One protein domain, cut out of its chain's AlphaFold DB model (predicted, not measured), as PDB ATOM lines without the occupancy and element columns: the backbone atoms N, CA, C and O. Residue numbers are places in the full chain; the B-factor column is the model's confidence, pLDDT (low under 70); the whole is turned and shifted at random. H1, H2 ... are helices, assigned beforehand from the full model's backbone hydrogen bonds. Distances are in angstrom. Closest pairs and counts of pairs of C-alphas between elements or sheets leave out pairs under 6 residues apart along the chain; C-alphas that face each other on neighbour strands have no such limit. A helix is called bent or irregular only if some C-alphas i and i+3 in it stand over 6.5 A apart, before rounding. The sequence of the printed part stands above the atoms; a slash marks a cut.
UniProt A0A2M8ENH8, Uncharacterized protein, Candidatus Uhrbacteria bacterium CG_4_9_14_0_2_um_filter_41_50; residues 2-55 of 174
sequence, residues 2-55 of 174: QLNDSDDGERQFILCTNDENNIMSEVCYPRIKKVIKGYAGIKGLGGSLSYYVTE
ATOM      1  N   GLN A   2     -23.664  34.657 -32.864       92.88
ATOM      2  CA  GLN A   2     -23.788  36.108 -32.596       92.88
ATOM      3  C   GLN A   2     -23.892  36.966 -33.862       92.88
ATOM      4  O   GLN A   2     -24.651  37.921 -33.872       92.88
ATOM      5  N   LEU A   3     -23.155  36.613 -34.923       94.44
ATOM      6  CA  LEU A   3     -23.214  37.366 -36.174       94.44
ATOM      7  C   LEU A   3     -24.632  37.347 -36.770       94.44
ATOM      8  O   LEU A   3     -25.175  38.417 -36.990       94.44
ATOM      9  N   ASN A   4     -25.250  36.163 -36.877       95.00
ATOM     10  CA  ASN A   4     -26.642  36.007 -37.320       95.00
ATOM     11  C   ASN A   4     -27.630  36.821 -36.472       95.00
ATOM     12  O   ASN A   4     -28.510  37.455 -37.024       95.00
ATOM     13  N   ASP A   5     -27.469  36.847 -35.145       92.88
ATOM     14  CA  ASP A   5     -28.324  37.659 -34.260       92.88
ATOM     15  C   ASP A   5     -28.122  39.172 -34.482       92.88
ATOM     16  O   ASP A   5     -29.058  39.955 -34.371       92.88
ATOM     17  N   SER A   6     -26.900  39.595 -34.828       95.44
ATOM     18  CA  SER A   6     -26.569  41.009 -35.042       95.44
ATOM     19  C   SER A   6     -26.955  41.553 -36.418       95.44
ATOM     20  O   SER A   6     -27.157  42.759 -36.547       95.44
ATOM     21  N   ASP A   7     -27.008  40.693 -37.437       96.75
ATOM     22  CA  ASP A   7     -27.221  41.092 -38.832       96.75
ATOM     23  C   ASP A   7     -28.381  40.371 -39.527       96.75
ATOM     24  O   ASP A   7     -28.514  40.485 -40.743       96.75
ATOM     25  N   ASP A   8     -29.211  39.661 -38.757       94.44
ATOM     26  CA  ASP A   8     -30.337  38.848 -39.238       94.44
ATOM     27  C   ASP A   8     -29.928  37.834 -40.328       94.44
ATOM     28  O   ASP A   8     -30.673  37.528 -41.254       94.44
ATOM     29  N   GLY A   9     -28.686  37.345 -40.263       95.31
ATOM     30  CA  GLY A   9     -28.144  36.393 -41.227       95.31
ATOM     31  C   GLY A   9     -28.497  34.933 -40.928       95.31
ATOM     32  O   GLY A   9     -28.750  34.540 -39.794       95.31
ATOM     33  N   GLU A  10     -28.379  34.075 -41.940       92.56
ATOM     34  CA  GLU A  10     -28.760  32.651 -41.864       92.56
ATOM     35  C   GLU A  10     -27.549  31.699 -41.912       92.56
ATOM     36  O   GLU A  10     -27.603  30.588 -42.432       92.56
ATOM     37  N   ARG A  11     -26.392  32.128 -41.389       93.69
ATOM     38  CA  ARG A  11     -25.149  31.344 -41.504       93.69
ATOM     39  C   ARG A  11     -25.229  30.044 -40.714       93.69
ATOM     40  O   ARG A  11     -25.492  30.063 -39.509       93.69
ATOM     41  N   GLN A  12     -24.859  28.953 -41.368       91.56
ATOM     42  CA  GLN A  12     -24.667  27.640 -40.763       91.56
ATOM     43  C   GLN A  12     -23.166  27.361 -40.581       91.56
ATOM     44  O   GLN A  12     -22.325  27.954 -41.258       91.56
ATOM     45  N   PHE A  13     -22.807  26.486 -39.641       93.00
ATOM     46  CA  PHE A  13     -21.422  26.053 -39.459       93.00
ATOM     47  C   PHE A  13     -21.356  24.580 -39.061       93.00
ATOM     48  O   PHE A  13     -22.260  24.066 -38.406       93.00
ATOM     49  N   ILE A  14     -20.243  23.937 -39.409       92.44
ATOM     50  CA  ILE A  14     -19.882  22.593 -38.962       92.44
ATOM     51  C   ILE A  14     -18.633  22.729 -38.093       92.44
ATOM     52  O   ILE A  14     -17.662  23.374 -38.490       92.44
ATOM     53  N   LEU A  15     -18.665  22.140 -36.896       93.88
ATOM     54  CA  LEU A  15     -17.497  22.022 -36.030       93.88
ATOM     55  C   LEU A  15     -17.049  20.564 -36.024       93.88
ATOM     56  O   LEU A  15     -17.816  19.689 -35.637       93.88
ATOM     57  N   CYS A  16     -15.807  20.328 -36.432       93.50
ATOM     58  CA  CYS A  16     -15.200  19.007 -36.472       93.50
ATOM     59  C   CYS A  16     -13.908  19.017 -35.652       93.50
ATOM     60  O   CYS A  16     -13.121  19.963 -35.734       93.50
ATOM     61  N   THR A  17     -13.706  17.978 -34.847       93.88
ATOM     62  CA  THR A  17     -12.486  17.741 -34.074       93.88
ATOM     63  C   THR A  17     -12.195  16.239 -34.083       93.88
ATOM     64  O   THR A  17     -13.079  15.436 -34.370       93.88
ATOM     65  N   ASN A  18     -10.971  15.843 -33.746       92.19
ATOM     66  CA  ASN A  18     -10.607  14.439 -33.511       92.19
ATOM     67  C   ASN A  18     -11.079  13.905 -32.138       92.19
ATOM     68  O   ASN A  18     -10.662  12.825 -31.738       92.19
ATOM     69  N   ASP A  19     -11.875  14.691 -31.405       93.69
ATOM     70  CA  ASP A  19     -12.334  14.458 -30.031       93.69
ATOM     71  C   ASP A  19     -11.225  14.098 -29.018       93.69
ATOM     72  O   ASP A  19     -11.463  13.411 -28.025       93.69
ATOM     73  N   GLU A  20      -9.993  14.578 -29.231       94.00
ATOM     74  CA  GLU A  20      -8.886  14.322 -28.304       94.00
ATOM     75  C   GLU A  20      -9.207  14.872 -26.905       94.00
ATOM     76  O   GLU A  20      -9.596  16.033 -26.749       94.00
ATOM     77  N   ASN A  21      -9.043  14.029 -25.880       96.44
ATOM     78  CA  ASN A  21      -9.441  14.314 -24.496       96.44
ATOM     79  C   ASN A  21     -10.930  14.690 -24.346       96.44
ATOM     80  O   ASN A  21     -11.260  15.537 -23.517       96.44
ATOM     81  N   ASN A  22     -11.815  14.088 -25.150       94.81
ATOM     82  CA  ASN A  22     -13.263  14.323 -25.122       94.81
ATOM     83  C   ASN A  22     -13.646  15.801 -25.337       94.81
ATOM     84  O   ASN A  22     -14.665  16.279 -24.829       94.81
ATOM     85  N   ILE A  23     -12.819  16.574 -26.053       96.50
ATOM     86  CA  ILE A  23     -13.031  18.019 -26.213       96.50
ATOM     87  C   ILE A  23     -14.387  18.344 -26.854       96.50
ATOM     88  O   ILE A  23     -15.008  19.360 -26.524       96.50
ATOM     89  N   MET A  24     -14.879  17.499 -27.757       95.56
ATOM     90  CA  MET A  24     -16.151  17.717 -28.424       95.56
ATOM     91  C   MET A  24     -17.320  17.430 -27.481       95.56
ATOM     92  O   MET A  24     -18.211  18.274 -27.347       95.56
ATOM     93  N   SER A  25     -17.294  16.290 -26.792       93.94
ATOM     94  CA  SER A  25     -18.387  15.831 -25.927       93.94
ATOM     95  C   SER A  25     -18.456  16.564 -24.578       93.94
ATOM     96  O   SER A  25     -19.554  16.887 -24.116       93.94
ATOM     97  N   GLU A  26     -17.317  16.909 -23.971       96.50
ATOM     98  CA  GLU A  26     -17.257  17.541 -22.643       96.50
ATOM     99  C   GLU A  26     -17.203  19.075 -22.688       96.50
ATOM    100  O   GLU A  26     -17.680  19.740 -21.763       96.50
ATOM    101  N   VAL A  27     -16.663  19.665 -23.762       96.31
ATOM    102  CA  VAL A  27     -16.428  21.119 -23.832       96.31
ATOM    103  C   VAL A  27     -17.258  21.780 -24.927       96.31
ATOM    104  O   VAL A  27     -18.123  22.612 -24.631       96.31
ATOM    105  N   CYS A  28     -17.016  21.439 -26.193       96.69
ATOM    106  CA  CYS A  28     -17.601  22.149 -27.329       96.69
ATOM    107  C   CYS A  28     -19.123  21.977 -27.404       96.69
ATOM    108  O   CYS A  28     -19.842  22.979 -27.440       96.69
ATOM    109  N   TYR A  29     -19.630  20.741 -27.373       95.75
ATOM    110  CA  TYR A  29     -21.066  20.468 -27.462       95.75
ATOM    111  C   TYR A  29     -21.858  21.103 -26.305       95.75
ATOM    112  O   TYR A  29     -22.797  21.863 -26.580       95.75
ATOM    113  N   PRO A  30     -21.479  20.927 -25.019       96.12
ATOM    114  CA  PRO A  30     -22.167  21.591 -23.914       96.12
ATOM    115  C   PRO A  30     -22.123  23.116 -24.016       96.12
ATOM    116  O   PRO A  30     -23.108  23.783 -23.687       96.12
ATOM    117  N   ARG A  31     -21.008  23.687 -24.492       96.31
ATOM    118  CA  ARG A  31     -20.870  25.134 -24.689       96.31
ATOM    119  C   ARG A  31     -21.812  25.648 -25.775       96.31
ATOM    120  O   ARG A  31     -22.530  26.610 -25.521       96.31
ATOM    121  N   ILE A  32     -21.853  25.015 -26.947       96.62
ATOM    122  CA  ILE A  32     -22.745  25.424 -28.046       96.62
ATOM    123  C   ILE A  32     -24.207  25.289 -27.612       96.62
ATOM    124  O   ILE A  32     -24.988  26.225 -27.770       96.62
ATOM    125  N   LYS A  33     -24.562  24.181 -26.952       96.44
ATOM    126  CA  LYS A  33     -25.906  23.965 -26.402       96.44
ATOM    127  C   LYS A  33     -26.320  25.065 -25.421       96.44
ATOM    128  O   LYS A  33     -27.460  25.523 -25.470       96.44
ATOM    129  N   LYS A  34     -25.408  25.518 -24.554       96.25
ATOM    130  CA  LYS A  34     -25.636  26.661 -23.651       96.25
ATOM    131  C   LYS A  34     -25.783  27.980 -24.409       96.25
ATOM    132  O   LYS A  34     -26.629  28.776 -24.036       96.25
ATOM    133  N   VAL A  35     -25.010  28.222 -25.466       95.56
ATOM    134  CA  VAL A  35     -25.153  29.437 -26.294       95.56
ATOM    135  C   VAL A  35     -26.523  29.489 -26.978       95.56
ATOM    136  O   VAL A  35     -27.168  30.535 -26.971       95.56
ATOM    137  N   ILE A  36     -27.003  28.356 -27.496       96.19
ATOM    138  CA  ILE A  36     -28.332  28.236 -28.114       96.19
ATOM    139  C   ILE A  36     -29.442  28.457 -27.081       96.19
ATOM    140  O   ILE A  36     -30.343  29.262 -27.303       96.19
ATOM    141  N   LYS A  37     -29.382  27.752 -25.941       96.12
ATOM    142  CA  LYS A  37     -30.465  27.730 -24.937       96.12
ATOM    143  C   LYS A  37     -30.414  28.874 -23.921       96.12
ATOM    144  O   LYS A  37     -31.416  29.153 -23.272       96.12
ATOM    145  N   GLY A  38     -29.267  29.528 -23.780       95.56
ATOM    146  CA  GLY A  38     -28.974  30.476 -22.708       95.56
ATOM    147  C   GLY A  38     -28.326  29.814 -21.490       95.56
ATOM    148  O   GLY A  38     -28.388  28.597 -21.291       95.56
ATOM    149  N   TYR A  39     -27.664  30.626 -20.665       95.81
ATOM    150  CA  TYR A  39     -26.990  30.186 -19.438       95.81
ATOM    151  C   TYR A  39     -26.760  31.360 -18.482       95.81
ATOM    152  O   TYR A  39     -26.513  32.473 -18.925       95.81
ATOM    153  N   ALA A  40     -26.816  31.116 -17.167       92.81
ATOM    154  CA  ALA A  40     -26.466  32.094 -16.124       92.81
ATOM    155  C   ALA A  40     -27.097  33.499 -16.305       92.81
ATOM    156  O   ALA A  40     -26.434  34.516 -16.125       92.81
ATOM    157  N   GLY A  41     -28.377  33.554 -16.689       92.00
ATOM    158  CA  GLY A  41     -29.100  34.813 -16.923       92.00
ATOM    159  C   GLY A  41     -28.861  35.451 -18.297       92.00
ATOM    160  O   GLY A  41     -29.487  36.457 -18.615       92.00
ATOM    161  N   ILE A  42     -28.011  34.855 -19.135       94.25
ATOM    162  CA  ILE A  42     -27.809  35.249 -20.531       94.25
ATOM    163  C   ILE A  42     -28.860  34.543 -21.389       94.25
ATOM    164  O   ILE A  42     -28.972  33.313 -21.364       94.25
ATOM    165  N   LYS A  43     -29.628  35.332 -22.149       94.69
ATOM    166  CA  LYS A  43     -30.615  34.831 -23.112       94.69
ATOM    167  C   LYS A  43     -29.913  34.005 -24.196       94.69
ATOM    168  O   LYS A  43     -28.850  34.385 -24.679       94.69
ATOM    169  N   GLY A  44     -30.510  32.874 -24.562       95.69
ATOM    170  CA  GLY A  44     -30.027  32.047 -25.665       95.69
ATOM    171  C   GLY A  44     -30.206  32.723 -27.022       95.69
ATOM    172  O   GLY A  44     -31.150  33.488 -27.211       95.69
ATOM    173  N   LEU A  45     -29.309  32.409 -27.955       95.00
ATOM    174  CA  LEU A  45     -29.344  32.931 -29.327       95.00
ATOM    175  C   LEU A  45     -30.261  32.120 -30.260       95.00
ATOM    176  O   LEU A  45     -30.418  32.478 -31.421       95.00
ATOM    177  N   GLY A  46     -30.860  31.026 -29.775       91.69
ATOM    178  CA  GLY A  46     -31.680  30.142 -30.602       91.69
ATOM    179  C   GLY A  46     -30.865  29.322 -31.609       91.69
ATOM    180  O   GLY A  46     -29.639  29.225 -31.509       91.69
ATOM    181  N   GLY A  47     -31.570  28.687 -32.546       89.94
ATOM    182  CA  GLY A  47     -31.014  27.756 -33.533       89.94
ATOM    183  C   GLY A  47     -31.115  26.279 -33.131       89.94
ATOM    184  O   GLY A  47     -31.594  25.933 -32.049       89.94
ATOM    185  N   SER A  48     -30.653  25.408 -34.026       89.75
ATOM    186  CA  SER A  48     -30.610  23.952 -33.859       89.75
ATOM    187  C   SER A  48     -29.169  23.446 -33.716       89.75
ATOM    188  O   SER A  48     -28.201  24.157 -33.995       89.75
ATOM    189  N   LEU A  49     -29.019  22.224 -33.201       91.25
ATOM    190  CA  LEU A  49     -27.726  21.570 -33.015       91.25
ATOM    191  C   LEU A  49     -27.878  20.062 -33.187       91.25
ATOM    192  O   LEU A  49     -28.521  19.421 -32.354       91.25
ATOM    193  N   SER A  50     -27.205  19.524 -34.195       89.81
ATOM    194  CA  SER A  50     -27.028  18.086 -34.391       89.81
ATOM    195  C   SER A  50     -25.617  17.678 -33.966       89.81
ATOM    196  O   SER A  50     -24.668  18.454 -34.103       89.81
ATOM    197  N   TYR A  51     -25.487  16.481 -33.399       90.44
ATOM    198  CA  TYR A  51     -24.221  15.924 -32.926       90.44
ATOM    199  C   TYR A  51     -23.991  14.586 -33.616       90.44
ATOM    200  O   TYR A  51     -24.805  13.679 -33.461       90.44
ATOM    201  N   TYR A  52     -22.887  14.478 -34.347       89.50
ATOM    202  CA  TYR A  52     -22.517  13.284 -35.097       89.50
ATOM    203  C   TYR A  52     -21.206  12.725 -34.553       89.50
ATOM    204  O   TYR A  52     -20.330  13.482 -34.128       89.50
ATOM    205  N   VAL A  53     -21.082  11.402 -34.579       87.12
ATOM    206  CA  VAL A  53     -19.866  10.665 -34.223       87.12
ATOM    207  C   VAL A  53     -19.523   9.769 -35.396       87.12
ATOM    208  O   VAL A  53     -20.416   9.272 -36.077       87.12
ATOM    209  N   THR A  54     -18.234   9.575 -35.638       84.06
ATOM    210  CA  THR A  54     -17.758   8.626 -36.636       84.06
ATOM    211  C   THR A  54     -17.257   7.364 -35.947       84.06
ATOM    212  O   THR A  54     -16.577   7.418 -34.924       84.06
ATOM    213  N   GLU A  55     -17.579   6.218 -36.531       79.38
ATOM    214  CA  GLU A  55     -17.040   4.916 -36.152       79.38
ATOM    215  C   GLU A  55     -16.592   4.196 -37.429       79.38
ATOM    216  O   GLU A  55     -17.038   4.517 -38.534       79.38
TER     217      GLU A  55
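What this domain is: This is residues 2 to 55 of the 174 residues of an uncharacterized protein of Candidatus Uhrbacteria bacterium CG_4_9_14_0_2_um_filter_41_50 (UniProt A0A2M8ENH8). One long helix, H2, has two long stretches without named elements, residues 8 to 19 and 44 to 55, running loosely along one side of it, and the small helix H1 is set off from it. Past the end of H2 a small turn sticks out, residues 38 to 39 pairing antiparallel with 42 to 43. The printed part has 54 residues, with two named helices, H1 then H2, and no named strand; the class is all helix, though under half of the residues are in named elements. It is loose, with a radius of gyration of the C-alphas of 12.7 A, and flat, spanning 36 by 26 by 13 A.

How they stand to each other: H2, residues 20 to 37, is irregular: C-alphas 21 and 24 are 8.5 A apart. H1, residues 2 to 7, is apart from H2. Every O i to N i+4 pair is within hydrogen-bond range in H1, and 9 of 14 in H2.

Where its parts are: H2 measures 25.6 A, from C-alpha 20 at (-8.886, 14.322, -28.304) to C-alpha 37 at (-30.465, 27.730, -24.937). H1, 8.7 A, begins at C-alpha 2 at (-23.788, 36.108, -32.596).

The domain as a whole: The C-alphas farthest apart, of Asp 7 and Glu 55, are 37.7 A apart. The link from H1 to H2 is long, 12 residues. The printed part has no cut, and no printed residue is under 70 in pLDDT.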